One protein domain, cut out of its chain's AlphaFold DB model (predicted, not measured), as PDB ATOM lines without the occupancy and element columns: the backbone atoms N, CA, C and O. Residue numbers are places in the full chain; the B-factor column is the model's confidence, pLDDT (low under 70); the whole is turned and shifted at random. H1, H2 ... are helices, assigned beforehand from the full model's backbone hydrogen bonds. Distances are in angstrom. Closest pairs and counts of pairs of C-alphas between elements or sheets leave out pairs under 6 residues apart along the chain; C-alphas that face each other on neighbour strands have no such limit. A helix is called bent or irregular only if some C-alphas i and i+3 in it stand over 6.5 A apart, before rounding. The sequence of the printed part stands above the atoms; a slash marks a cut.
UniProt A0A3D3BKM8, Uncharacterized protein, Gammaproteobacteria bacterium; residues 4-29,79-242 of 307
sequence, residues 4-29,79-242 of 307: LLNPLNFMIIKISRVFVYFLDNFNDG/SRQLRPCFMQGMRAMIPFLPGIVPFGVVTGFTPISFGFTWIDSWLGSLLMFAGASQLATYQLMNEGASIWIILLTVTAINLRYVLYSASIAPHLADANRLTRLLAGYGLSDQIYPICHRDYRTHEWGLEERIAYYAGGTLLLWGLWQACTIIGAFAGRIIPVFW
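Overview. This is residues 4 to 29 and 79 to 242 of the 307 residues of an uncharacterized protein of Gammaproteobacteria bacterium (UniProt A0A3D3BKM8). The model has two long sides with short helices between them: H8, with both arms of the bent H2 packed on it, makes one side, and H1 with the kinked H5 makes the other. H3 and H4 fill the space between toward one end, H6 and H7 toward the other. The printed part has 190 residues with eight named helices, H1 to H8 in order, and no named strand; its class is all helix. It is compact, with a radius of gyration of the C-alphas of 17.4 A, and elongated, spanning 54 by 34 by 23 A.

Arrangement. H1, residues 7 to 25, touches H5, residues 147 to 172, opposite ways at a shallow tilt of 34 degrees, only just short of steep; their closest C-alphas, of Pro 7 and Val 162, are 4.8 A apart. H5 has a kink of 42 degrees near residue 162. With residues 14 to 21 alone, H1 touches H3, residues 118 to 128, the closest C-alphas being those of Lys 14 and Met 128, 5.7 A. H2, residues 79 to 113, was assigned as one helix by its hydrogen bonds but is bent, with C-alphas 95 and 98 7.0 A apart; its arms H2a, residues 79 to 95, and H2b, residues 98 to 113, stand about perpendicular at 76 degrees. The hub is H8, residues 206 to 234. Its residues 207 to 220 touch H2a, closest at C-alphas Met 90 and Gly 216, 4.3 A, and its residues 223 to 234 touch H2b, closest at C-alphas Gly 108 and Thr 228, 3.8 A. H4, residues 131 to 142, and H5 form a helical hairpin, closest at C-alphas Ser 133 and Val 154, 5.3 A. H6, residues 177 to 186, touches H8, closest at C-alphas Gly 186 and Thr 217, 5.8 A. H7, residues 191 to 201, and H8 form a helical hairpin at a shallow tilt of 23 degrees, closest at C-alphas Ile 191 and Thr 217, 6.3 A. H1, H3, H5, H7 and H8 form a bundle, a group of helices side by side; H1 and H8 are apart. Every O i to N i+4 pair is within hydrogen-bond range in H3, H4, H6 and H8, against 12 of 15 in H1, 10 of 13 in H2a, 8 of 12 in H2b, 15 of 22 in H5 and 5 of 7 in H7.

Along the chain. H1 begins at C-alpha 7 (-27.957, -20.749, -0.089) and measures 28.9 A. H5 measures 33.8 A, and H8, 41.2 A, ends at C-alpha 234 (-17.937, -54.660, -9.074).

Size, cuts and confidence. Residues 30 to 78 are not printed; C-alphas 29 and 79 are 53.2 A apart across the cut. The links printed whole are tight. Mean pLDDT of the printed part is 75.5; residues 4 to 29 and 235 to 242 are among those under 70.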
ATOM      1  N   LEU A   4     -20.974 -15.777   0.207       33.03
ATOM      2  CA  LEU A   4     -20.860 -17.088   0.865       33.03
ATOM      3  C   LEU A   4     -21.933 -17.389   1.930       33.03
ATOM      4  O   LEU A   4     -21.879 -18.455   2.537       33.03
ATOM      5  N   LEU A   5     -22.867 -16.465   2.170       36.16
ATOM      6  CA  LEU A   5     -24.038 -16.669   3.031       36.16
ATOM      7  C   LEU A   5     -25.292 -17.020   2.220       36.16
ATOM      8  O   LEU A   5     -26.303 -17.402   2.800       36.16
ATOM      9  N   ASN A   6     -25.230 -16.914   0.887       40.25
ATOM     10  CA  ASN A   6     -26.358 -17.206   0.018       40.25
ATOM     11  C   ASN A   6     -26.501 -18.729  -0.203       40.25
ATOM     12  O   ASN A   6     -25.588 -19.344  -0.766       40.25
ATOM     13  N   PRO A   7     -27.641 -19.341   0.170       40.84
ATOM     14  CA  PRO A   7     -27.957 -20.749  -0.089       40.84
ATOM     15  C   PRO A   7     -27.775 -21.184  -1.553       40.84
ATOM     16  O   PRO A   7     -27.408 -22.327  -1.835       40.84
ATOM     17  N   LEU A   8     -27.953 -20.260  -2.504       34.41
ATOM     18  CA  LEU A   8     -27.726 -20.501  -3.932       34.41
ATOM     19  C   LEU A   8     -26.269 -20.846  -4.244       34.41
ATOM     20  O   LEU A   8     -26.013 -21.628  -5.153       34.41
ATOM     21  N   ASN A   9     -25.302 -20.343  -3.474       38.16
ATOM     22  CA  ASN A   9     -23.890 -20.599  -3.747       38.16
ATOM     23  C   ASN A   9     -23.450 -22.019  -3.397       38.16
ATOM     24  O   ASN A   9     -22.559 -22.558  -4.044       38.16
ATOM     25  N   PHE A  10     -24.129 -22.674  -2.458       46.56
ATOM     26  CA  PHE A  10     -23.925 -24.092  -2.158       46.56
ATOM     27  C   PHE A  10     -24.349 -24.970  -3.341       46.56
ATOM     28  O   PHE A  10     -23.644 -25.901  -3.733       46.56
ATOM     29  N   MET A  11     -25.478 -24.614  -3.955       44.47
ATOM     30  CA  MET A  11     -25.984 -25.249  -5.165       44.47
ATOM     31  C   MET A  11     -25.073 -24.962  -6.368       44.47
ATOM     32  O   MET A  11     -24.701 -25.892  -7.080       44.47
ATOM     33  N   ILE A  12     -24.640 -23.708  -6.544       40.22
ATOM     34  CA  ILE A  12     -23.708 -23.301  -7.605       40.22
ATOM     35  C   ILE A  12     -22.388 -24.058  -7.489       40.22
ATOM     36  O   ILE A  12     -21.896 -24.503  -8.512       40.22
ATOM     37  N   ILE A  13     -21.845 -24.294  -6.290       47.62
ATOM     38  CA  ILE A  13     -20.607 -25.078  -6.115       47.62
ATOM     39  C   ILE A  13     -20.772 -26.515  -6.623       47.62
ATOM     40  O   ILE A  13     -19.861 -27.040  -7.267       47.62
ATOM     41  N   LYS A  14     -21.914 -27.163  -6.355       51.97
ATOM     42  CA  LYS A  14     -22.178 -28.517  -6.869       51.97
ATOM     43  C   LYS A  14     -22.421 -28.504  -8.383       51.97
ATOM     44  O   LYS A  14     -21.851 -29.328  -9.089       51.97
ATOM     45  N   ILE A  15     -23.190 -27.542  -8.897       45.72
ATOM     46  CA  ILE A  15     -23.500 -27.409 -10.334       45.72
ATOM     47  C   ILE A  15     -22.262 -27.016 -11.152       45.72
ATOM     48  O   ILE A  15     -22.033 -27.571 -12.222       45.72
ATOM     49  N   SER A  16     -21.428 -26.098 -10.664       43.47
ATOM     50  CA  SER A  16     -20.229 -25.634 -11.368       43.47
ATOM     51  C   SER A  16     -19.199 -26.749 -11.514       43.47
ATOM     52  O   SER A  16     -18.503 -26.821 -12.519       43.47
ATOM     53  N   ARG A  17     -19.104 -27.634 -10.514       52.28
ATOM     54  CA  ARG A  17     -18.191 -28.787 -10.528       52.28
ATOM     55  C   ARG A  17     -18.629 -29.866 -11.507       52.28
ATOM     56  O   ARG A  17     -17.778 -30.448 -12.166       52.28
ATOM     57  N   VAL A  18     -19.940 -30.073 -11.627       44.91
ATOM     58  CA  VAL A  18     -20.539 -30.859 -12.710       44.91
ATOM     59  C   VAL A  18     -20.154 -30.209 -14.035       44.91
ATOM     60  O   VAL A  18     -19.380 -30.776 -14.791       44.91
ATOM     61  N   PHE A  19     -20.557 -28.965 -14.267       39.38
ATOM     62  CA  PHE A  19     -20.343 -28.268 -15.535       39.38
ATOM     63  C   PHE A  19     -18.894 -28.308 -16.065       39.38
ATOM     64  O   PHE A  19     -18.692 -28.556 -17.250       39.38
ATOM     65  N   VAL A  20     -17.885 -28.130 -15.201       41.78
ATOM     66  CA  VAL A  20     -16.460 -28.181 -15.594       41.78
ATOM     67  C   VAL A  20     -16.023 -29.578 -16.046       41.78
ATOM     68  O   VAL A  20     -15.346 -29.697 -17.060       41.78
ATOM     69  N   TYR A  21     -16.428 -30.637 -15.343       45.19
ATOM     70  CA  TYR A  21     -16.094 -32.018 -15.713       45.19
ATOM     71  C   TYR A  21     -16.788 -32.467 -17.008       45.19
ATOM     72  O   TYR A  21     -16.224 -33.217 -17.799       45.19
ATOM     73  N   PHE A  22     -17.991 -31.946 -17.261       46.12
ATOM     74  CA  PHE A  22     -18.775 -32.241 -18.460       46.12
ATOM     75  C   PHE A  22     -18.222 -31.620 -19.745       46.12
ATOM     76  O   PHE A  22     -18.353 -32.215 -20.811       46.12
ATOM     77  N   LEU A  23     -17.609 -30.439 -19.668       40.56
ATOM     78  CA  LEU A  23     -17.071 -29.760 -20.850       40.56
ATOM     79  C   LEU A  23     -15.851 -30.474 -21.456       40.56
ATOM     80  O   LEU A  23     -15.679 -30.417 -22.672       40.56
ATOM     81  N   ASP A  24     -15.050 -31.163 -20.641       42.12
ATOM     82  CA  ASP A  24     -13.821 -31.833 -21.091       42.12
ATOM     83  C   ASP A  24     -14.085 -33.207 -21.737       42.12
ATOM     84  O   ASP A  24     -13.365 -33.599 -22.651       42.12
ATOM     85  N   ASN A  25     -15.135 -33.921 -21.310       40.56
ATOM     86  CA  ASN A  25     -15.386 -35.315 -21.710       40.56
ATOM     87  C   ASN A  25     -16.427 -35.500 -22.836       40.56
ATOM     88  O   ASN A  25     -16.589 -36.614 -23.325       40.56
ATOM     89  N   PHE A  26     -17.158 -34.454 -23.246       38.22
ATOM     90  CA  PHE A  26     -18.361 -34.604 -24.091       38.22
ATOM     91  C   PHE A  26     -18.198 -34.220 -25.577       38.22
ATOM     92  O   PHE A  26     -19.197 -34.201 -26.290       38.22
ATOM     93  N   ASN A  27     -17.009 -33.869 -26.094       37.91
ATOM     94  CA  ASN A  27     -16.930 -33.363 -27.478       37.91
ATOM     95  C   ASN A  27     -15.713 -33.836 -28.287       37.91
ATOM     96  O   ASN A  27     -14.638 -33.234 -28.244       37.91
ATOM     97  N   ASP A  28     -15.954 -34.835 -29.138       39.03
ATOM     98  CA  ASP A  28     -15.173 -35.095 -30.348       39.03
ATOM     99  C   ASP A  28     -15.215 -33.853 -31.271       39.03
ATOM    100  O   ASP A  28     -16.240 -33.497 -31.858       39.03
ATOM    101  N   GLY A  29     -14.087 -33.145 -31.388       38.81
ATOM    102  CA  GLY A  29     -13.773 -32.288 -32.543       38.81
ATOM    103  C   GLY A  29     -14.282 -30.836 -32.578       38.81
ATOM    104  O   GLY A  29     -13.967 -30.124 -33.530       38.81
ATOM    105  N   SER A  79      -8.188 -28.910  21.295       63.34
ATOM    106  CA  SER A  79      -8.335 -30.050  20.369       63.34
ATOM    107  C   SER A  79      -8.863 -31.317  21.060       63.34
ATOM    108  O   SER A  79      -9.685 -32.045  20.492       63.34
ATOM    109  N   ARG A  80      -8.479 -31.559  22.324       66.38
ATOM    110  CA  ARG A  80      -9.079 -32.623  23.152       66.38
ATOM    111  C   ARG A  80     -10.569 -32.403  23.418       66.38
ATOM    112  O   ARG A  80     -11.293 -33.394  23.487       66.38
ATOM    113  N   GLN A  81     -11.023 -31.157  23.546       77.12
ATOM    114  CA  GLN A  81     -12.434 -30.824  23.788       77.12
ATOM    115  C   GLN A  81     -13.315 -30.991  22.540       77.12
ATOM    116  O   GLN A  81     -14.483 -31.349  22.672       77.12
ATOM    117  N   LEU A  82     -12.767 -30.829  21.328       86.50
ATOM    118  CA  LEU A  82     -13.526 -31.000  20.078       86.50
ATOM    119  C   LEU A  82     -13.668 -32.462  19.628       86.50
ATOM    120  O   LEU A  82     -14.627 -32.817  18.936       86.50
ATOM    121  N   ARG A  83     -12.735 -33.335  20.031       87.19
ATOM    122  CA  ARG A  83     -12.741 -34.763  19.666       87.19
ATOM    123  C   ARG A  83     -14.042 -35.490  20.058       87.19
ATOM    124  O   ARG A  83     -14.532 -36.251  19.224       87.19
ATOM    125  N   PRO A  84     -14.627 -35.291  21.258       91.06
ATOM    126  CA  PRO A  84     -15.938 -35.838  21.607       91.06
ATOM    127  C   PRO A  84     -17.043 -35.446  20.623       91.06
ATOM    128  O   PRO A  84     -17.739 -36.332  20.136       91.06
ATOM    129  N   CYS A  85     -17.152 -34.162  20.269       93.19
ATOM    130  CA  CYS A  85     -18.172 -33.660  19.342       93.19
ATOM    131  C   CYS A  85     -18.003 -34.259  17.940       93.19
ATOM    132  O   CYS A  85     -18.971 -34.711  17.332       93.19
ATOM    133  N   PHE A  86     -16.760 -34.364  17.461       92.56
ATOM    134  CA  PHE A  86     -16.446 -35.049  16.207       92.56
ATOM    135  C   PHE A  86     -16.882 -36.523  16.225       92.56
ATOM    136  O   PHE A  86     -17.570 -36.989  15.315       92.56
ATOM    137  N   MET A  87     -16.538 -37.255  17.290       93.38
ATOM    138  CA  MET A  87     -16.938 -38.656  17.454       93.38
ATOM    139  C   MET A  87     -18.457 -38.807  17.566       93.38
ATOM    140  O   MET A  87     -19.020 -39.791  17.089       93.38
ATOM    141  N   GLN A  88     -19.126 -37.842  18.195       93.94
ATOM    142  CA  GLN A  88     -20.577 -37.808  18.307       93.94
ATOM    143  C   GLN A  88     -21.227 -37.621  16.934       93.94
ATOM    144  O   GLN A  88     -22.163 -38.350  16.618       93.94
ATOM    145  N   GLY A  89     -20.671 -36.752  16.085       94.38
ATOM    146  CA  GLY A  89     -21.090 -36.599  14.690       94.38
ATOM    147  C   GLY A  89     -20.912 -37.878  13.871       94.38
ATOM    148  O   GLY A  89     -21.830 -38.300  13.169       94.38
ATOM    149  N   MET A  90     -19.768 -38.560  14.018       96.00
ATOM    150  CA  MET A  90     -19.550 -39.874  13.398       96.00
ATOM    151  C   MET A  90     -20.605 -40.889  13.855       96.00
ATOM    152  O   MET A  90     -21.251 -41.528  13.030       96.00
ATOM    153  N   ARG A  91     -20.821 -41.018  15.169       94.94
ATOM    154  CA  ARG A  91     -21.792 -41.965  15.742       94.94
ATOM    155  C   ARG A  91     -23.222 -41.669  15.304       94.94
ATOM    156  O   ARG A  91     -23.961 -42.602  15.012       94.94
ATOM    157  N   ALA A  92     -23.593 -40.395  15.209       92.06
ATOM    158  CA  ALA A  92     -24.903 -39.976  14.727       92.06
ATOM    159  C   ALA A  92     -25.143 -40.352  13.253       92.06
ATOM    160  O   ALA A  92     -26.290 -40.555  12.859       92.06
ATOM    161  N   MET A  93     -24.078 -40.494  12.455       93.12
ATOM    162  CA  MET A  93     -24.159 -40.901  11.051       93.12
ATOM    163  C   MET A  93     -24.267 -42.426  10.860       93.12
ATOM    164  O   MET A  93     -24.830 -42.871   9.861       93.12
ATOM    165  N   ILE A  94     -23.789 -43.240  11.813       91.12
ATOM    166  CA  ILE A  94     -23.765 -44.717  11.710       91.12
ATOM    167  C   ILE A  94     -25.115 -45.328  11.283       91.12
ATOM    168  O   ILE A  94     -25.107 -46.147  10.362       91.12
ATOM    169  N   PRO A  95     -26.273 -44.939  11.858       86.44
ATOM    170  CA  PRO A  95     -27.561 -45.532  11.489       86.44
ATOM    171  C   PRO A  95     -27.954 -45.330  10.018       86.44
ATOM    172  O   PRO A  95     -28.769 -46.083   9.496       86.44
ATOM    173  N   PHE A  96     -27.385 -44.328   9.338       83.44
ATOM    174  CA  PHE A  96     -27.658 -44.047   7.927       83.44
ATOM    175  C   PHE A  96     -26.806 -44.902   6.983       83.44
ATOM    176  O   PHE A  96     -27.217 -45.152   5.850       83.44
ATOM    177  N   LEU A  97     -25.635 -45.367   7.432       85.38
ATOM    178  CA  LEU A  97     -24.646 -46.031   6.578       85.38
ATOM    179  C   LEU A  97     -25.186 -47.277   5.851       85.38
ATOM    180  O   LEU A  97     -24.941 -47.373   4.648       85.38
ATOM    181  N   PRO A  98     -25.956 -48.192   6.482       81.00
ATOM    182  CA  PRO A  98     -26.454 -49.388   5.798       81.00
ATOM    183  C   PRO A  98     -27.312 -49.081   4.567       81.00
ATOM    184  O   PRO A  98     -27.224 -49.791   3.572       81.00
ATOM    185  N   GLY A  99     -28.103 -48.003   4.603       73.19
ATOM    186  CA  GLY A  99     -28.906 -47.571   3.455       73.19
ATOM    187  C   GLY A  99     -28.079 -46.908   2.349       73.19
ATOM    188  O   GLY A  99     -28.478 -46.921   1.187       73.19
ATOM    189  N   ILE A 100     -26.917 -46.349   2.695       82.88
ATOM    190  CA  ILE A 100     -26.027 -45.652   1.759       82.88
ATOM    191  C   ILE A 100     -25.130 -46.618   0.992       82.88
ATOM    192  O   ILE A 100     -24.843 -46.356  -0.172       82.88
ATOM    193  N   VAL A 101     -24.717 -47.732   1.599       84.81
ATOM    194  CA  VAL A 101     -23.846 -48.725   0.948       84.81
ATOM    195  C   VAL A 101     -24.381 -49.201  -0.411       84.81
ATOM    196  O   VAL A 101     -23.674 -49.007  -1.403       84.81
ATOM    197  N   PRO A 102     -25.599 -49.775  -0.520       79.50
ATOM    198  CA  PRO A 102     -26.102 -50.246  -1.810       79.50
ATOM    199  C   PRO A 102     -26.251 -49.091  -2.803       79.50
ATOM    200  O   PRO A 102     -25.895 -49.228  -3.969       79.50
ATOM    201  N   PHE A 103     -26.683 -47.921  -2.334       79.56
ATOM    202  CA  PHE A 103     -26.837 -46.743  -3.177       79.56
ATOM    203  C   PHE A 103     -25.500 -46.245  -3.756       79.56
ATOM    204  O   PHE A 103     -25.410 -45.957  -4.951       79.56
ATOM    205  N   GLY A 104     -24.447 -46.189  -2.939       87.12
ATOM    206  CA  GLY A 104     -23.101 -45.816  -3.373       87.12
ATOM    207  C   GLY A 104     -22.512 -46.824  -4.359       87.12
ATOM    208  O   GLY A 104     -21.904 -46.422  -5.349       87.12
ATOM    209  N   VAL A 105     -22.750 -48.123  -4.148       86.62
ATOM    210  CA  VAL A 105     -22.326 -49.182  -5.081       86.62
ATOM    211  C   VAL A 105     -23.013 -49.022  -6.437       86.62
ATOM    212  O   VAL A 105     -22.329 -48.978  -7.456       86.62
ATOM    213  N   VAL A 106     -24.339 -48.850  -6.472       82.75
ATOM    214  CA  VAL A 106     -25.074 -48.625  -7.732       82.75
ATOM    215  C   VAL A 106     -24.604 -47.346  -8.424       82.75
ATOM    216  O   VAL A 106     -24.391 -47.339  -9.635       82.75
ATOM    217  N   THR A 107     -24.366 -46.283  -7.657       84.75
ATOM    218  CA  THR A 107     -23.857 -45.015  -8.195       84.75
ATOM    219  C   THR A 107     -22.471 -45.163  -8.822       84.75
ATOM    220  O   THR A 107     -22.217 -44.590  -9.877       84.75
ATOM    221  N   GLY A 108     -21.589 -45.958  -8.214       87.56
ATOM    222  CA  GLY A 108     -20.270 -46.265  -8.768       87.56
ATOM    223  C   GLY A 108     -20.309 -47.183  -9.991       87.56
ATOM    224  O   GLY A 108     -19.505 -47.033 -10.912       87.56
ATOM    225  N   PHE A 109     -21.254 -48.119 -10.009       85.62
ATOM    226  CA  PHE A 109     -21.451 -49.084 -11.089       85.62
ATOM    227  C   PHE A 109     -22.045 -48.456 -12.354       85.62
ATOM    228  O   PHE A 109     -21.596 -48.744 -13.460       85.62
ATOM    229  N   THR A 110     -23.033 -47.575 -12.197       80.69
ATOM    230  CA  THR A 110     -23.845 -47.048 -13.307       80.69
ATOM    231  C   THR A 110     -23.015 -46.447 -14.454       80.69
ATOM    232  O   THR A 110     -23.250 -46.823 -15.600       80.69
ATOM    233  N   PRO A 111     -21.986 -45.609 -14.220       81.00
ATOM    234  CA  PRO A 111     -21.172 -45.072 -15.313       81.00
ATOM    235  C   PRO A 111     -20.437 -46.164 -16.104       81.00
ATOM    236  O   PRO A 111     -20.369 -46.099 -17.327       81.00
ATOM    237  N   ILE A 112     -19.938 -47.203 -15.424       83.75
ATOM    238  CA  ILE A 112     -19.242 -48.332 -16.070       83.75
ATOM    239  C   ILE A 112     -20.159 -49.039 -17.052       83.75
ATOM    240  O   ILE A 112     -19.747 -49.429 -18.141       83.75
ATOM    241  N   SER A 113     -21.421 -49.180 -16.663       77.31
ATOM    242  CA  SER A 113     -22.424 -49.851 -17.470       77.31
ATOM    243  C   SER A 113     -22.798 -49.101 -18.756       77.31
ATOM    244  O   SER A 113     -23.254 -49.722 -19.710       77.31
ATOM    245  N   PHE A 114     -22.527 -47.793 -18.805       76.31
ATOM    246  CA  PHE A 114     -22.681 -46.944 -19.991       76.31
ATOM    247  C   PHE A 114     -21.372 -46.768 -20.775       76.31
ATOM    248  O   PHE A 114     -21.288 -45.928 -21.665       76.31
ATOM    249  N   GLY A 115     -20.330 -47.537 -20.444       74.25
ATOM    250  CA  GLY A 115     -19.043 -47.501 -21.140       74.25
ATOM    251  C   GLY A 115     -18.056 -46.445 -20.634       74.25
ATOM    252  O   GLY A 115     -16.980 -46.310 -21.216       74.25
ATOM    253  N   PHE A 116     -18.359 -45.724 -19.546       76.88
ATOM    254  CA  PHE A 116     -17.397 -44.812 -18.917       76.88
ATOM    255  C   PHE A 116     -16.326 -45.572 -18.129       76.88
ATOM    256  O   PHE A 116     -16.513 -46.710 -17.688       76.88
ATOM    257  N   THR A 117     -15.183 -44.924 -17.902       79.44
ATOM    258  CA  THR A 117     -14.103 -45.533 -17.123       79.44
ATOM    259  C   THR A 117     -14.398 -45.494 -15.618       79.44
ATOM    260  O   THR A 117     -15.205 -44.709 -15.118       79.44
ATOM    261  N   TRP A 118     -13.696 -46.321 -14.839       80.06
ATOM    262  CA  TRP A 118     -13.776 -46.259 -13.374       80.06
ATOM    263  C   TRP A 118     -13.248 -44.935 -12.813       80.06
ATOM    264  O   TRP A 118     -13.725 -44.482 -11.772       80.06
ATOM    265  N   ILE A 119     -12.308 -44.300 -13.523       78.50
ATOM    266  CA  ILE A 119     -11.795 -42.971 -13.188       78.50
ATOM    267  C   ILE A 119     -12.919 -41.952 -13.340       78.50
ATOM    268  O   ILE A 119     -13.123 -41.152 -12.432       78.50
ATOM    269  N   ASP A 120     -13.692 -42.029 -14.424       75.94
ATOM    270  CA  ASP A 120     -14.841 -41.153 -14.638       75.94
ATOM    271  C   ASP A 120     -15.871 -41.297 -13.522       75.94
ATOM    272  O   ASP A 120     -16.236 -40.310 -12.886       75.94
ATOM    273  N   SER A 121     -16.265 -42.535 -13.210       79.12
ATOM    274  CA  SER A 121     -17.211 -42.827 -12.128       79.12
ATOM    275  C   SER A 121     -16.763 -42.253 -10.776       79.12
ATOM    276  O   SER A 121     -17.534 -41.600 -10.059       79.12
ATOM    277  N   TRP A 122     -15.490 -42.458 -10.432       81.75
ATOM    278  CA  TRP A 122     -14.929 -41.982  -9.174       81.75
ATOM    279  C   TRP A 122     -14.788 -40.454  -9.133       81.75
ATOM    280  O   TRP A 122     -15.137 -39.826  -8.130       81.75
ATOM    281  N   LEU A 123     -14.354 -39.827 -10.229       75.31
ATOM    282  CA  LEU A 123     -14.280 -38.369 -10.341       75.31
ATOM    283  C   LEU A 123     -15.663 -37.723 -10.254       75.31
ATOM    284  O   LEU A 123     -15.823 -36.752  -9.512       75.31
ATOM    285  N   GLY A 124     -16.667 -38.287 -10.930       72.12
ATOM    286  CA  GLY A 124     -18.060 -37.858 -10.811       72.12
ATOM    287  C   GLY A 124     -18.539 -37.890  -9.356       72.12
ATOM    288  O   GLY A 124     -19.089 -36.907  -8.857       72.12
ATOM    289  N   SER A 125     -18.224 -38.966  -8.628       83.81
ATOM    290  CA  SER A 125     -18.516 -39.094  -7.191       83.81
ATOM    291  C   SER A 125     -17.843 -38.016  -6.340       83.81
ATOM    292  O   SER A 125     -18.501 -37.374  -5.512       83.81
ATOM    293  N   LEU A 126     -16.550 -37.762  -6.560       81.31
ATOM    294  CA  LEU A 126     -15.797 -36.731  -5.843       81.31
ATOM    295  C   LEU A 126     -16.331 -35.322  -6.109       81.31
ATOM    296  O   LEU A 126     -16.447 -34.518  -5.179       81.31
ATOM    297  N   LEU A 127     -16.648 -35.010  -7.363       70.38
ATOM    298  CA  LEU A 127     -17.073 -33.678  -7.789       70.38
ATOM    299  C   LEU A 127     -18.463 -33.329  -7.293       70.38
ATOM    300  O   LEU A 127     -18.687 -32.232  -6.771       70.38
ATOM    301  N   MET A 128     -19.384 -34.266  -7.488       76.06
ATOM    302  CA  MET A 128     -20.799 -34.041  -7.252       76.06
ATOM    303  C   MET A 128     -21.131 -34.214  -5.780       76.06
ATOM    304  O   MET A 128     -21.922 -33.434  -5.245       76.06
ATOM    305  N   PHE A 129     -20.544 -35.238  -5.144       83.31
ATOM    306  CA  PHE A 129     -20.903 -35.709  -3.807       83.31
ATOM    307  C   PHE A 129     -22.420 -35.587  -3.558       83.31
ATOM    308  O   PHE A 129     -22.908 -34.926  -2.634       83.31
ATOM    309  N   ALA A 130     -23.173 -36.117  -4.525       81.56
ATOM    310  CA  ALA A 130     -24.620 -36.025  -4.646       81.56
ATOM    311  C   ALA A 130     -25.087 -37.192  -5.525       81.56
ATOM    312  O   ALA A 130     -25.180 -37.060  -6.745       81.56
ATOM    313  N   GLY A 131     -25.349 -38.345  -4.904       81.69
ATOM    314  CA  GLY A 131     -25.577 -39.600  -5.629       81.69
ATOM    315  C   GLY A 131     -26.723 -39.556  -6.637       81.69
ATOM    316  O   GLY A 131     -26.560 -40.001  -7.766       81.69
ATOM    317  N   ALA A 132     -27.857 -38.947  -6.272       78.44
ATOM    318  CA  ALA A 132     -29.016 -38.846  -7.163       78.44
ATOM    319  C   ALA A 132     -28.685 -38.039  -8.426       78.44
ATOM    320  O   ALA A 132     -29.030 -38.433  -9.537       78.44
ATOM    321  N   SER A 133     -27.958 -36.935  -8.247       80.69
ATOM    322  CA  SER A 133     -27.495 -36.100  -9.347       80.69
ATOM    323  C   SER A 133     -26.502 -36.862 -10.215       80.69
ATOM    324  O   SER A 133     -26.623 -36.801 -11.432       80.69
ATOM    325  N   GLN A 134     -25.558 -37.602  -9.622       82.12
ATOM    326  CA  GLN A 134     -24.581 -38.404 -10.365       82.12
ATOM    327  C   GLN A 134     -25.265 -39.448 -11.251       82.12
ATOM    328  O   GLN A 134     -24.998 -39.490 -12.449       82.12
ATOM    329  N   LEU A 135     -26.191 -40.231 -10.697       80.69
ATOM    330  CA  LEU A 135     -26.957 -41.218 -11.462       80.69
ATOM    331  C   LEU A 135     -27.737 -40.581 -12.612       80.69
ATOM    332  O   LEU A 135     -27.578 -40.997 -13.754       80.69
ATOM    333  N   ALA A 136     -28.529 -39.542 -12.321       75.75
ATOM    334  CA  ALA A 136     -29.316 -38.839 -13.336       75.75
ATOM    335  C   ALA A 136     -28.428 -38.271 -14.450       75.75
ATOM    336  O   ALA A 136     -28.793 -38.279 -15.620       75.75
ATOM    337  N   THR A 137     -27.245 -37.796 -14.081       75.12
ATOM    338  CA  THR A 137     -26.292 -37.230 -15.024       75.12
ATOM    339  C   THR A 137     -25.780 -38.286 -15.994       75.12
ATOM    340  O   THR A 137     -25.925 -38.108 -17.198       75.12
ATOM    341  N   TYR A 138     -25.218 -39.390 -15.494       76.62
ATOM    342  CA  TYR A 138     -24.700 -40.453 -16.360       76.62
ATOM    343  C   TYR A 138     -25.805 -41.122 -17.185       76.62
ATOM    344  O   TYR A 138     -25.564 -41.487 -18.331       76.62
ATOM    345  N   GLN A 139     -27.023 -41.208 -16.645       75.44
ATOM    346  CA  GLN A 139     -28.196 -41.674 -17.383       75.44
ATOM    347  C   GLN A 139     -28.489 -40.788 -18.597       75.44
ATOM    348  O   GLN A 139     -28.536 -41.261 -19.729       75.44
ATOM    349  N   LEU A 140     -28.632 -39.484 -18.366       69.31
ATOM    350  CA  LEU A 140     -28.934 -38.522 -19.421       69.31
ATOM    351  C   LEU A 140     -27.808 -38.435 -20.461       69.31
ATOM    352  O   LEU A 140     -28.083 -38.212 -21.637       69.31
ATOM    353  N   MET A 141     -26.547 -38.641 -20.061       71.56
ATOM    354  CA  MET A 141     -25.441 -38.777 -21.015       71.56
ATOM    355  C   MET A 141     -25.622 -39.985 -21.929       71.56
ATOM    356  O   MET A 141     -25.449 -39.858 -23.137       71.56
ATOM    357  N   ASN A 142     -25.953 -41.144 -21.353       75.94
ATOM    358  CA  ASN A 142     -26.148 -42.383 -22.098       75.94
ATOM    359  C   ASN A 142     -27.329 -42.279 -23.079       75.94
ATOM    360  O   ASN A 142     -27.278 -42.820 -24.177       75.94
ATOM    361  N   GLU A 143     -28.361 -41.520 -22.712       72.31
ATOM    362  CA  GLU A 143     -29.514 -41.207 -23.569       72.31
ATOM    363  C   GLU A 143     -29.221 -40.121 -24.626       72.31
ATOM    364  O   GLU A 143     -30.097 -39.770 -25.417       72.31
ATOM    365  N   GLY A 144     -28.006 -39.558 -24.657       64.81
ATOM    366  CA  GLY A 144     -27.627 -38.506 -25.604       64.81
ATOM    367  C   GLY A 144     -28.309 -37.158 -25.345       64.81
ATOM    368  O   GLY A 144     -28.418 -36.331 -26.255       64.81
ATOM    369  N   ALA A 145     -28.779 -36.911 -24.119       63.28
ATOM    370  CA  ALA A 145     -29.425 -35.658 -23.755       63.28
ATOM    371  C   ALA A 145     -28.456 -34.470 -23.875       63.28
ATOM    372  O   ALA A 145     -27.250 -34.574 -23.646       63.28
ATOM    373  N   SER A 146     -28.996 -33.289 -24.192       70.00
ATOM    374  CA  SER A 146     -28.171 -32.081 -24.263       70.00
ATOM    375  C   SER A 146     -27.636 -31.681 -22.885       70.00
ATOM    376  O   SER A 146     -28.302 -31.854 -21.860       70.00
ATOM    377  N   ILE A 147     -26.465 -31.038 -22.866       66.88
ATOM    378  CA  ILE A 147     -25.849 -30.531 -21.631       66.88
ATOM    379  C   ILE A 147     -26.794 -29.625 -20.824       66.88
ATOM    380  O   ILE A 147     -26.784 -29.651 -19.598       66.88
ATOM    381  N   TRP A 148     -27.664 -28.863 -21.493       69.38
ATOM    382  CA  TRP A 148     -28.635 -27.989 -20.835       69.38
ATOM    383  C   TRP A 148     -29.700 -28.768 -20.064       69.38
ATOM    384  O   TRP A 148     -30.058 -28.367 -18.958       69.38
ATOM    385  N   ILE A 149     -30.163 -29.900 -20.604       67.62
ATOM    386  CA  ILE A 149     -31.127 -30.786 -19.931       67.62
ATOM    387  C   ILE A 149     -30.477 -31.427 -18.703       67.62
ATOM    388  O   ILE A 149     -31.087 -31.465 -17.633       67.62
ATOM    389  N   ILE A 150     -29.220 -31.861 -18.828       68.44
ATOM    390  CA  ILE A 150     -28.437 -32.410 -17.713       68.44
ATOM    391  C   ILE A 150     -28.296 -31.367 -16.601       68.44
ATOM    392  O   ILE A 150     -28.627 -31.643 -15.448       68.44
ATOM    393  N   LEU A 151     -27.872 -30.145 -16.936       70.62
ATOM    394  CA  LEU A 151     -27.712 -29.067 -15.959       70.62
ATOM    395  C   LEU A 151     -29.028 -28.686 -15.294       70.62
ATOM    396  O   LEU A 151     -29.054 -28.506 -14.076       70.62
ATOM    397  N   LEU A 152     -30.114 -28.583 -16.063       71.50
ATOM    398  CA  LEU A 152     -31.438 -28.282 -15.525       71.50
ATOM    399  C   LEU A 152     -31.887 -29.374 -14.548       71.50
ATOM    400  O   LEU A 152     -32.319 -29.061 -13.441       71.50
ATOM    401  N   THR A 153     -31.707 -30.642 -14.918       68.31
ATOM    402  CA  THR A 153     -32.067 -31.799 -14.087       68.31
ATOM    403  C   THR A 153     -31.244 -31.838 -12.803       68.31
ATOM    404  O   THR A 153     -31.798 -31.915 -11.709       68.31
ATOM    405  N   VAL A 154     -29.920 -31.706 -12.904       72.88
ATOM    406  CA  VAL A 154     -29.019 -31.666 -11.744       72.88
ATOM    407  C   VAL A 154     -29.341 -30.483 -10.835       72.88
ATOM    408  O   VAL A 154     -29.335 -30.627  -9.612       72.88
ATOM    409  N   THR A 155     -29.645 -29.320 -11.414       71.50
ATOM    410  CA  THR A 155     -30.065 -28.133 -10.661       71.50
ATOM    411  C   THR A 155     -31.353 -28.417  -9.908       71.50
ATOM    412  O   THR A 155     -31.388 -28.227  -8.695       71.50
ATOM    413  N   ALA A 156     -32.370 -28.943 -10.593       72.31
ATOM    414  CA  ALA A 156     -33.656 -29.285 -10.003       72.31
ATOM    415  C   ALA A 156     -33.508 -30.286  -8.844       72.31
ATOM    416  O   ALA A 156     -34.031 -30.043  -7.756       72.31
ATOM    417  N   ILE A 157     -32.721 -31.353  -9.025       71.62
ATOM    418  CA  ILE A 157     -32.430 -32.345  -7.973       71.62
ATOM    419  C   ILE A 157     -31.715 -31.689  -6.780       71.62
ATOM    420  O   ILE A 157     -31.998 -32.002  -5.619       71.62
ATOM    421  N   ASN A 158     -30.790 -30.764  -7.043       76.25
ATOM    422  CA  ASN A 158     -29.980 -30.116  -6.013       76.25
ATOM    423  C   ASN A 158     -30.667 -28.929  -5.321       76.25
ATOM    424  O   ASN A 158     -30.134 -28.461  -4.313       76.25
ATOM    425  N   LEU A 159     -31.843 -28.468  -5.770       76.25
ATOM    426  CA  LEU A 159     -32.587 -27.376  -5.114       76.25
ATOM    427  C   LEU A 159     -32.828 -27.648  -3.624       76.25
ATOM    428  O   LEU A 159     -32.798 -26.733  -2.805       76.25
ATOM    429  N   ARG A 160     -32.975 -28.916  -3.229       76.19
ATOM    430  CA  ARG A 160     -33.083 -29.310  -1.814       76.19
ATOM    431  C   ARG A 160     -31.888 -28.866  -0.961       76.19
ATOM    432  O   ARG A 160     -32.073 -28.498   0.194       76.19
ATOM    433  N   TYR A 161     -30.680 -28.803  -1.525       77.88
ATOM    434  CA  TYR A 161     -29.504 -28.303  -0.808       77.88
ATOM    435  C   TYR A 161     -29.564 -26.796  -0.546       77.88
ATOM    436  O   TYR A 161     -28.956 -26.336   0.420       77.88
ATOM    437  N   VAL A 162     -30.339 -26.031  -1.321       73.19
ATOM    438  CA  VAL A 162     -30.644 -24.624  -1.013       73.19
ATOM    439  C   VAL A 162     -31.463 -24.548   0.277       73.19
ATOM    440  O   VAL A 162     -31.124 -23.799   1.186       73.19
ATOM    441  N   LEU A 163     -32.490 -25.390   0.417       73.69
ATOM    442  CA  LEU A 163     -33.307 -25.437   1.635       73.69
ATOM    443  C   LEU A 163     -32.494 -25.909   2.851       73.69
ATOM    444  O   LEU A 163     -32.572 -25.311   3.926       73.69
ATOM    445  N   TYR A 164     -31.670 -26.946   2.682       78.56
ATOM    446  CA  TYR A 164     -30.829 -27.463   3.766       78.56
ATOM    447  C   TYR A 164     -29.772 -26.442   4.194       78.56
ATOM    448  O   TYR A 164     -29.570 -26.229   5.390       78.56
ATOM    449  N   SER A 165     -29.125 -25.777   3.233       73.44
ATOM    450  CA  SER A 165     -28.127 -24.745   3.526       73.44
ATOM    451  C   SER A 165     -28.759 -23.533   4.198       73.44
ATOM    452  O   SER A 165     -28.200 -23.065   5.181       73.44
ATOM    453  N   ALA A 166     -29.949 -23.087   3.780       72.00
ATOM    454  CA  ALA A 166     -30.676 -22.015   4.462       72.00
ATOM    455  C   ALA A 166     -30.963 -22.347   5.936       72.00
ATOM    456  O   ALA A 166     -30.842 -21.483   6.801       72.00
ATOM    457  N   SER A 167     -31.288 -23.608   6.244       76.38
ATOM    458  CA  SER A 167     -31.531 -24.044   7.622       76.38
ATOM    459  C   SER A 167     -30.255 -24.179   8.460       76.38
ATOM    460  O   SER A 167     -30.331 -24.010   9.674       76.38
ATOM    461  N   ILE A 168     -29.112 -24.529   7.865       79.69
ATOM    462  CA  ILE A 168     -27.849 -24.742   8.595       79.69
ATOM    463  C   ILE A 168     -26.994 -23.468   8.650       79.69
ATOM    464  O   ILE A 168     -26.224 -23.292   9.593       79.69
ATOM    465  N   ALA A 169     -27.145 -22.553   7.688       77.00
ATOM    466  CA  ALA A 169     -26.346 -21.335   7.567       77.00
ATOM    467  C   ALA A 169     -26.283 -20.492   8.855       77.00
ATOM    468  O   ALA A 169     -25.171 -20.103   9.211       77.00
ATOM    469  N   PRO A 170     -27.380 -20.266   9.614       80.19
ATOM    470  CA  PRO A 170     -27.315 -19.509  10.867       80.19
ATOM    471  C   PRO A 170     -26.396 -20.142  11.919       80.19
ATOM    472  O   PRO A 170     -25.781 -19.438  12.711       80.19
ATOM    473  N   HIS A 171     -26.252 -21.471  11.913       82.44
ATOM    474  CA  HIS A 171     -25.402 -22.188  12.866       82.44
ATOM    475  C   HIS A 171     -23.907 -22.107  12.529       82.44
ATOM    476  O   HIS A 171     -23.086 -22.414  13.392       82.44
ATOM    477  N   LEU A 172     -23.566 -21.715  11.295       79.19
ATOM    478  CA  LEU A 172     -22.201 -21.640  10.763       79.19
ATOM    479  C   LEU A 172     -21.853 -20.238  10.223       79.19
ATOM    480  O   LEU A 172     -20.856 -20.089   9.514       79.19
ATOM    481  N   ALA A 173     -22.664 -19.217  10.518       73.94
ATOM    482  CA  ALA A 173     -22.525 -17.875   9.947       73.94
ATOM    483  C   ALA A 173     -21.153 -17.252  10.262       73.94
ATOM    484  O   ALA A 173     -20.470 -16.757   9.358       73.94
ATOM    485  N   ASP A 174     -20.710 -17.404  11.512       77.88
ATOM    486  CA  ASP A 174     -19.438 -16.885  12.029       77.88
ATOM    487  C   ASP A 174     -18.217 -17.722  11.613       77.88
ATOM    488  O   ASP A 174     -17.071 -17.361  11.885       77.88
ATOM    489  N   ALA A 175     -18.425 -18.848  10.920       75.00
ATOM    490  CA  ALA A 175     -17.324 -19.656  10.416       75.00
ATOM    491  C   ALA A 175     -16.568 -18.926   9.295       75.00
ATOM    492  O   ALA A 175     -17.140 -18.182   8.494       75.00
ATOM    493  N   ASN A 176     -15.266 -19.195   9.182       77.62
ATOM    494  CA  ASN A 176     -14.457 -18.628   8.109       77.62
ATOM    495  C   ASN A 176     -14.930 -19.113   6.718       77.62
ATOM    496  O   ASN A 176     -15.647 -20.108   6.568       77.62
ATOM    497  N   ARG A 177     -14.498 -18.411   5.664       67.81
ATOM    498  CA  ARG A 177     -14.935 -18.681   4.283       67.81
ATOM    499  C   ARG A 177     -14.664 -20.121   3.835       67.81
ATOM    500  O   ARG A 177     -15.509 -20.707   3.166       67.81
ATOM    501  N   LEU A 178     -13.512 -20.681   4.203       73.25
ATOM    502  CA  LEU A 178     -13.118 -22.034   3.812       73.25
ATOM    503  C   LEU A 178     -14.007 -23.090   4.478       73.25
ATOM    504  O   LEU A 178     -14.488 -23.995   3.803       73.25
ATOM    505  N   THR A 179     -14.290 -22.934   5.773       74.81
ATOM    506  CA  THR A 179     -15.196 -23.816   6.513       74.81
ATOM    507  C   THR A 179     -16.592 -23.801   5.910       74.81
ATOM    508  O   THR A 179     -17.168 -24.865   5.721       74.81
ATOM    509  N   ARG A 180     -17.128 -22.631   5.541       72.88
ATOM    510  CA  ARG A 180     -18.455 -22.549   4.905       72.88
ATOM    511  C   ARG A 180     -18.486 -23.217   3.528       72.88
ATOM    512  O   ARG A 180     -19.434 -23.935   3.226       72.88
ATOM    513  N   LEU A 181     -17.436 -23.044   2.719       69.19
ATOM    514  CA  LEU A 181     -17.307 -23.719   1.421       69.19
ATOM    515  C   LEU A 181     -17.267 -25.246   1.565       69.19
ATOM    516  O   LEU A 181     -17.904 -25.961   0.794       69.19
ATOM    517  N   LEU A 182     -16.534 -25.749   2.556       76.81
ATOM    518  CA  LEU A 182     -16.376 -27.187   2.772       76.81
ATOM    519  C   LEU A 182     -17.575 -27.812   3.470       76.81
ATOM    520  O   LEU A 182     -17.966 -28.920   3.110       76.81
ATOM    521  N   ALA A 183     -18.225 -27.073   4.369       78.19
ATOM    522  CA  ALA A 183     -19.548 -27.428   4.853       78.19
ATOM    523  C   ALA A 183     -20.516 -27.566   3.674       78.19
ATOM    524  O   ALA A 183     -21.267 -28.533   3.613       78.19
ATOM    525  N   GLY A 184     -20.436 -26.673   2.685       75.00
ATOM    526  CA  GLY A 184     -21.299 -26.749   1.515       75.00
ATOM    527  C   GLY A 184     -21.029 -27.892   0.565       75.00
ATOM    528  O   GLY A 184     -21.972 -28.517   0.083       75.00
ATOM    529  N   TYR A 185     -19.759 -28.219   0.356       78.50
ATOM    530  CA  TYR A 185     -19.388 -29.441  -0.342       78.50
ATOM    531  C   TYR A 185     -19.924 -30.681   0.386       78.50
ATOM    532  O   TYR A 185     -20.574 -31.518  -0.232       78.50
ATOM    533  N   GLY A 186     -19.702 -30.757   1.701       84.25
ATOM    534  CA  GLY A 186     -20.101 -31.880   2.546       84.25
ATOM    535  C   GLY A 186     -21.601 -31.992   2.819       84.25
ATOM    536  O   GLY A 186     -22.035 -32.993   3.383       84.25
ATOM    537  N   LEU A 187     -22.396 -30.990   2.430       83.56
ATOM    538  CA  LEU A 187     -23.830 -30.975   2.683       83.56
ATOM    539  C   LEU A 187     -24.519 -32.085   1.884       83.56
ATOM    540  O   LEU A 187     -24.477 -32.127   0.650       83.56
ATOM    541  N   SER A 188     -25.165 -32.979   2.619       89.00
ATOM    542  CA  SER A 188     -25.852 -34.168   2.128       89.00
ATOM    543  C   SER A 188     -27.216 -34.338   2.801       89.00
ATOM    544  O   SER A 188     -27.539 -33.670   3.789       89.00
ATOM    545  N   ASP A 189     -28.018 -35.264   2.279       85.94
ATOM    546  CA  ASP A 189     -29.357 -35.554   2.809       85.94
ATOM    547  C   ASP A 189     -29.298 -36.240   4.183       85.94
ATOM    548  O   ASP A 189     -30.298 -36.300   4.892       85.94
ATOM    549  N   GLN A 190     -28.127 -36.764   4.551       87.56
ATOM    550  CA  GLN A 190     -27.879 -37.508   5.781       87.56
ATOM    551  C   GLN A 190     -27.273 -36.605   6.858       87.56
ATOM    552  O   GLN A 190     -27.673 -36.694   8.016       87.56
ATOM    553  N   ILE A 191     -26.364 -35.688   6.489       89.75
ATOM    554  CA  ILE A 191     -25.774 -34.747   7.457       89.75
ATOM    555  C   ILE A 191     -26.776 -33.669   7.884       89.75
ATOM    556  O   ILE A 191     -26.805 -33.266   9.044       89.75
ATOM    557  N   TYR A 192     -27.650 -33.239   6.969       88.62
ATOM    558  CA  TYR A 192     -28.658 -32.225   7.258       88.62
ATOM    559  C   TYR A 192     -29.575 -32.581   8.445       88.62
ATOM    560  O   TYR A 192     -29.614 -31.802   9.399       88.62
ATOM    561  N   PRO A 193     -30.303 -33.719   8.451       86.81
ATOM    562  CA  PRO A 193     -31.250 -34.022   9.518       86.81
ATOM    563  C   PRO A 193     -30.569 -34.231  10.872       86.81
ATOM    564  O   PRO A 193     -31.155 -33.864  11.891       86.81
ATOM    565  N   ILE A 194     -29.347 -34.780  10.905       92.06
ATOM    566  CA  ILE A 194     -28.628 -34.962  12.172       92.06
ATOM    567  C   ILE A 194     -28.194 -33.616  12.753       92.06
ATOM    568  O   ILE A 194     -28.434 -33.364  13.929       92.06
ATOM    569  N   CYS A 195     -27.667 -32.704  11.929       91.00
ATOM    570  CA  CYS A 195     -27.292 -31.368  12.382       91.00
ATOM    571  C   CYS A 195     -28.521 -30.534  12.751       91.00
ATOM    572  O   CYS A 195     -28.519 -29.886  13.792       91.00
ATOM    573  N   HIS A 196     -29.591 -30.584  11.953       89.06
ATOM    574  CA  HIS A 196     -30.831 -29.858  12.238       89.06
ATOM    575  C   HIS A 196     -31.443 -30.261  13.588       89.06
ATOM    576  O   HIS A 196     -31.963 -29.410  14.309       89.06
ATOM    577  N   ARG A 197     -31.375 -31.553  13.940       90.69
ATOM    578  CA  ARG A 197     -31.821 -32.060  15.240       90.69
ATOM    579  C   ARG A 197     -30.840 -31.675  16.350       90.69
ATOM    580  O   ARG A 197     -31.236 -31.016  17.305       90.69
ATOM    581  N   ASP A 198     -29.571 -32.049  16.210       91.25
ATOM    582  CA  ASP A 198     -28.622 -32.034  17.327       91.25
ATOM    583  C   ASP A 198     -28.117 -30.622  17.661       91.25
ATOM    584  O   ASP A 198     -27.849 -30.345  18.829       91.25
ATOM    585  N   TYR A 199     -28.065 -29.698  16.691       91.62
ATOM    586  CA  TYR A 199     -27.707 -28.292  16.944       91.62
ATOM    587  C   TYR A 199     -28.739 -27.534  17.778       91.62
ATOM    588  O   TYR A 199     -28.425 -26.476  18.315       91.62
ATOM    589  N   ARG A 200     -29.975 -28.039  17.860       87.12
ATOM    590  CA  ARG A 200     -31.049 -27.435  18.660       87.12
ATOM    591  C   ARG A 200     -31.138 -28.028  20.059       87.12
ATOM    592  O   ARG A 200     -31.722 -27.401  20.933       87.12
ATOM    593  N   THR A 201     -30.613 -29.235  20.255       86.81
ATOM    594  CA  THR A 201     -30.692 -29.957  21.530       86.81
ATOM    595  C   THR A 201     -29.431 -29.817  22.375       86.81
ATOM    596  O   THR A 201     -29.469 -30.147  23.554       86.81
ATOM    597  N   HIS A 202     -28.320 -29.368  21.788       86.88
ATOM    598  CA  HIS A 202     -27.054 -29.183  22.490       86.88
ATOM    599  C   HIS A 202     -26.641 -27.710  22.493       86.88
ATOM    600  O   HIS A 202     -26.703 -27.032  21.465       86.88
ATOM    601  N   GLU A 203     -26.137 -27.234  23.629       87.38
ATOM    602  CA  GLU A 203     -25.566 -25.890  23.784       87.38
ATOM    603  C   GLU A 203     -24.110 -25.843  23.297       87.38
ATOM    604  O   GLU A 203     -23.179 -25.548  24.040       87.38
ATOM    605  N   TRP A 204     -23.893 -26.186  22.028       89.94
ATOM    606  CA  TRP A 204     -22.567 -26.138  21.407       89.94
ATOM    607  C   TRP A 204     -22.219 -24.736  20.916       89.94
ATOM    608  O   TRP A 204     -23.051 -24.078  20.274       89.94
ATOM    609  N   GLY A 205     -20.966 -24.332  21.120       90.50
ATOM    610  CA  GLY A 205     -20.343 -23.214  20.425       90.50
ATOM    611  C   GLY A 205     -20.029 -23.544  18.961       90.50
ATOM    612  O   GLY A 205     -20.317 -24.628  18.443       90.50
ATOM    613  N   LEU A 206     -19.457 -22.570  18.248       88.25
ATOM    614  CA  LEU A 206     -19.187 -22.687  16.812       88.25
ATOM    615  C   LEU A 206     -18.228 -23.845  16.489       88.25
ATOM    616  O   LEU A 206     -18.470 -24.604  15.551       88.25
ATOM    617  N   GLU A 207     -17.147 -23.993  17.255       88.31
ATOM    618  CA  GLU A 207     -16.120 -25.007  16.991       88.31
ATOM    619  C   GLU A 207     -16.642 -26.428  17.218       88.31
ATOM    620  O   GLU A 207     -16.375 -27.311  16.401       88.31
ATOM    621  N   GLU A 208     -17.456 -26.651  18.255       91.69
ATOM    622  CA  GLU A 208     -18.079 -27.956  18.502       91.69
ATOM    623  C   GLU A 208     -19.085 -28.319  17.408       91.69
ATOM    624  O   GLU A 208     -19.088 -29.458  16.930       91.69
ATOM    625  N   ARG A 209     -19.884 -27.348  16.939       92.38
ATOM    626  CA  ARG A 209     -20.810 -27.550  15.810       92.38
ATOM    627  C   ARG A 209     -20.066 -27.943  14.543       92.38
ATOM    628  O   ARG A 209     -20.494 -28.878  13.860       92.38
ATOM    629  N   ILE A 210     -18.960 -27.262  14.231       89.94
ATOM    630  CA  ILE A 210     -18.129 -27.584  13.063       89.94
ATOM    631  C   ILE A 210     -17.488 -28.969  13.230       89.94
ATOM    632  O   ILE A 210     -17.500 -29.753  12.282       89.94
ATOM    633  N   ALA A 211     -16.966 -29.299  14.416       91.19
ATOM    634  CA  ALA A 211     -16.365 -30.603  14.691       91.19
ATOM    635  C   ALA A 211     -17.385 -31.741  14.524       91.19
ATOM    636  O   ALA A 211     -17.100 -32.724  13.838       91.19
ATOM    637  N   TYR A 212     -18.591 -31.579  15.073       94.06
ATOM    638  CA  TYR A 212     -19.704 -32.512  14.895       94.06
ATOM    639  C   TYR A 212     -20.072 -32.687  13.413       94.06
ATOM    640  O   TYR A 212     -20.142 -33.814  12.916       94.06
ATOM    641  N   TYR A 213     -20.231 -31.579  12.676       93.06
ATOM    642  CA  TYR A 213     -20.527 -31.601  11.237       93.06
ATOM    643  C   TYR A 213     -19.459 -32.361  10.451       93.06
ATOM    644  O   TYR A 213     -19.768 -33.216   9.617       93.06
ATOM    645  N   ALA A 214     -18.190 -32.054  10.720       91.75
ATOM    646  CA  ALA A 214     -17.056 -32.655  10.040       91.75
ATOM    647  C   ALA A 214     -16.953 -34.155  10.322       91.75
ATOM    648  O   ALA A 214     -16.712 -34.914   9.388       91.75
ATOM    649  N   GLY A 215     -17.194 -34.588  11.563       93.19
ATOM    650  CA  GLY A 215     -17.181 -36.003  11.937       93.19
ATOM    651  C   GLY A 215     -18.211 -36.822  11.170       93.19
ATOM    652  O   GLY A 215     -17.866 -37.822  10.538       93.19
ATOM    653  N   GLY A 216     -19.466 -36.366  11.151       93.69
ATOM    654  CA  GLY A 216     -20.521 -37.033  10.382       93.69
ATOM    655  C   GLY A 216     -20.246 -37.015   8.876       93.69
ATOM    656  O   GLY A 216     -20.382 -38.038   8.203       93.69
ATOM    657  N   THR A 217     -19.801 -35.869   8.352       92.19
ATOM    658  CA  THR A 217     -19.529 -35.683   6.918       92.19
ATOM    659  C   THR A 217     -18.385 -36.568   6.449       92.19
ATOM    660  O   THR A 217     -18.503 -37.195   5.405       92.19
ATOM    661  N   LEU A 218     -17.290 -36.649   7.207       93.06
ATOM    662  CA  LEU A 218     -16.127 -37.458   6.848       93.06
ATOM    663  C   LEU A 218     -16.431 -38.946   6.829       93.06
ATOM    664  O   LEU A 218     -15.994 -39.637   5.912       93.06
ATOM    665  N   LEU A 219     -17.175 -39.434   7.824       94.31
ATOM    666  CA  LEU A 219     -17.564 -40.838   7.865       94.31
ATOM    667  C   LEU A 219     -18.427 -41.194   6.652       94.31
ATOM    668  O   LEU A 219     -18.157 -42.180   5.969       94.31
ATOM    669  N   LEU A 220     -19.425 -40.355   6.357       93.25
ATOM    670  CA  LEU A 220     -20.285 -40.535   5.192       93.25
ATOM    671  C   LEU A 220     -19.495 -40.438   3.886       93.25
ATOM    672  O   LEU A 220     -19.660 -41.283   3.014       93.25
ATOM    673  N   TRP A 221     -18.646 -39.422   3.747       93.75
ATOM    674  CA  TRP A 221     -17.848 -39.191   2.548       93.75
ATOM    675  C   TRP A 221     -16.878 -40.343   2.297       93.75
ATOM    676  O   TRP A 221     -16.839 -40.865   1.189       93.75
ATOM    677  N   GLY A 222     -16.156 -40.796   3.324       94.06
ATOM    678  CA  GLY A 222     -15.221 -41.915   3.212       94.06
ATOM    679  C   GLY A 222     -15.923 -43.210   2.807       94.06
ATOM    680  O   GLY A 222     -15.480 -43.877   1.872       94.06
ATOM    681  N   LEU A 223     -17.056 -43.524   3.447       93.56
ATOM    682  CA  LEU A 223     -17.871 -44.675   3.058       93.56
ATOM    683  C   LEU A 223     -18.383 -44.537   1.621       93.56
ATOM    684  O   LEU A 223     -18.288 -45.484   0.849       93.56
ATOM    685  N   TRP A 224     -18.894 -43.361   1.251       93.50
ATOM    686  CA  TRP A 224     -19.409 -43.088  -0.087       93.50
ATOM    687  C   TRP A 224     -18.345 -43.334  -1.158       93.50
ATOM    688  O   TRP A 224     -18.597 -44.070  -2.109       93.50
ATOM    689  N   GLN A 225     -17.139 -42.788  -0.974       93.75
ATOM    690  CA  GLN A 225     -16.034 -43.001  -1.909       93.75
ATOM    691  C   GLN A 225     -15.679 -44.485  -2.019       93.75
ATOM    692  O   GLN A 225     -15.608 -45.006  -3.132       93.75
ATOM    693  N   ALA A 226     -15.553 -45.188  -0.889       94.19
ATOM    694  CA  ALA A 226     -15.289 -46.623  -0.878       94.19
ATOM    695  C   ALA A 226     -16.371 -47.410  -1.636       94.19
ATOM    696  O   ALA A 226     -16.044 -48.209  -2.508       94.19
ATOM    697  N   CYS A 227     -17.653 -47.137  -1.380       90.75
ATOM    698  CA  CYS A 227     -18.765 -47.786  -2.073       90.75
ATOM    699  C   CYS A 227     -18.778 -47.480  -3.573       90.75
ATOM    700  O   CYS A 227     -19.001 -48.394  -4.359       90.75
ATOM    701  N   THR A 228     -18.508 -46.238  -3.989       90.19
ATOM    702  CA  THR A 228     -18.464 -45.890  -5.420       90.19
ATOM    703  C   THR A 228     -17.297 -46.552  -6.148       90.19
ATOM    704  O   THR A 228     -17.474 -47.045  -7.257       90.19
ATOM    705  N   ILE A 229     -16.129 -46.660  -5.510       92.50
ATOM    706  CA  ILE A 229     -14.990 -47.408  -6.056       92.50
ATOM    707  C   ILE A 229     -15.338 -48.898  -6.142       92.50
ATOM    708  O   ILE A 229     -15.166 -49.506  -7.198       92.50
ATOM    709  N   ILE A 230     -15.877 -49.479  -5.063       91.19
ATOM    710  CA  ILE A 230     -16.327 -50.876  -5.043       91.19
ATOM    711  C   ILE A 230     -17.340 -51.114  -6.159       91.19
ATOM    712  O   ILE A 230     -17.183 -52.076  -6.891       91.19
ATOM    713  N   GLY A 231     -18.327 -50.238  -6.344       88.88
ATOM    714  CA  GLY A 231     -19.310 -50.326  -7.425       88.88
ATOM    715  C   GLY A 231     -18.691 -50.253  -8.817       88.88
ATOM    716  O   GLY A 231     -19.022 -51.066  -9.680       88.88
ATOM    717  N   ALA A 232     -17.740 -49.340  -9.023       87.88
ATOM    718  CA  ALA A 232     -17.039 -49.198 -10.295       87.88
ATOM    719  C   ALA A 232     -16.232 -50.460 -10.663       87.88
ATOM    720  O   ALA A 232     -16.183 -50.855 -11.826       87.88
ATOM    721  N   PHE A 233     -15.630 -51.140  -9.681       86.44
ATOM    722  CA  PHE A 233     -14.933 -52.410  -9.917       86.44
ATOM    723  C   PHE A 233     -15.878 -53.616  -9.952       86.44
ATOM    724  O   PHE A 233     -15.692 -54.517 -10.770       86.44
ATOM    725  N   ALA A 234     -16.915 -53.621  -9.116       77.06
ATOM    726  CA  ALA A 234     -17.937 -54.660  -9.074       77.06
ATOM    727  C   ALA A 234     -18.732 -54.724 -10.380       77.06
ATOM    728  O   ALA A 234     -19.185 -55.803 -10.738       77.06
ATOM    729  N   GLY A 235     -18.812 -53.635 -11.151       59.94
ATOM    730  CA  GLY A 235     -19.374 -53.648 -12.503       59.94
ATOM    731  C   GLY A 235     -18.716 -54.615 -13.483       59.94
ATOM    732  O   GLY A 235     -19.311 -54.945 -14.500       59.94
ATOM    733  N   ARG A 236     -17.510 -55.106 -13.172       59.09
ATOM    734  CA  ARG A 236     -16.831 -56.158 -13.942       59.09
ATOM    735  C   ARG A 236     -17.232 -57.578 -13.523       59.09
ATOM    736  O   ARG A 236     -16.906 -58.521 -14.233       59.09
ATOM    737  N   ILE A 237     -17.859 -57.728 -12.355       57.88
ATOM    738  CA  ILE A 237     -18.119 -59.008 -11.677       57.88
ATOM    739  C   ILE A 237     -19.623 -59.272 -11.545       57.88
ATOM    740  O   ILE A 237     -20.035 -60.424 -11.638       57.88
ATOM    741  N   ILE A 238     -20.442 -58.235 -11.326       56.31
ATOM    742  CA  ILE A 238     -21.896 -58.352 -11.218       56.31
ATOM    743  C   ILE A 238     -22.435 -58.657 -12.616       56.31
ATOM    744  O   ILE A 238     -22.347 -57.808 -13.506       56.31
ATOM    745  N   PRO A 239     -22.968 -59.862 -12.840       49.25
ATOM    746  CA  PRO A 239     -23.456 -60.223 -14.147       49.25
ATOM    747  C   PRO A 239     -24.696 -59.398 -14.508       49.25
ATOM    748  O   PRO A 239     -25.569 -59.155 -13.675       49.25
ATOM    749  N   VAL A 240     -24.771 -59.018 -15.784       53.00
ATOM    750  CA  VAL A 240     -25.748 -58.116 -16.433       53.00
ATOM    751  C   VAL A 240     -27.215 -58.599 -16.334       53.00
ATOM    752  O   VAL A 240     -28.115 -58.010 -16.919       53.00
ATOM    753  N   PHE A 241     -27.504 -59.668 -15.583       48.91
ATOM    754  CA  PHE A 241     -28.839 -60.269 -15.481       48.91
ATOM    755  C   PHE A 241     -29.864 -59.375 -14.767       48.91
ATOM    756  O   PHE A 241     -31.061 -59.550 -14.964       48.91
ATOM    757  N   TRP A 242     -29.414 -58.429 -13.938       51.50
ATOM    758  CA  TRP A 242     -30.258 -57.310 -13.526       51.50
ATOM    759  C   TRP A 242     -30.047 -56.203 -14.549       51.50
ATOM    760  O   TRP A 242     -29.023 -55.520 -14.521       51.50
TER     761      TRP A 242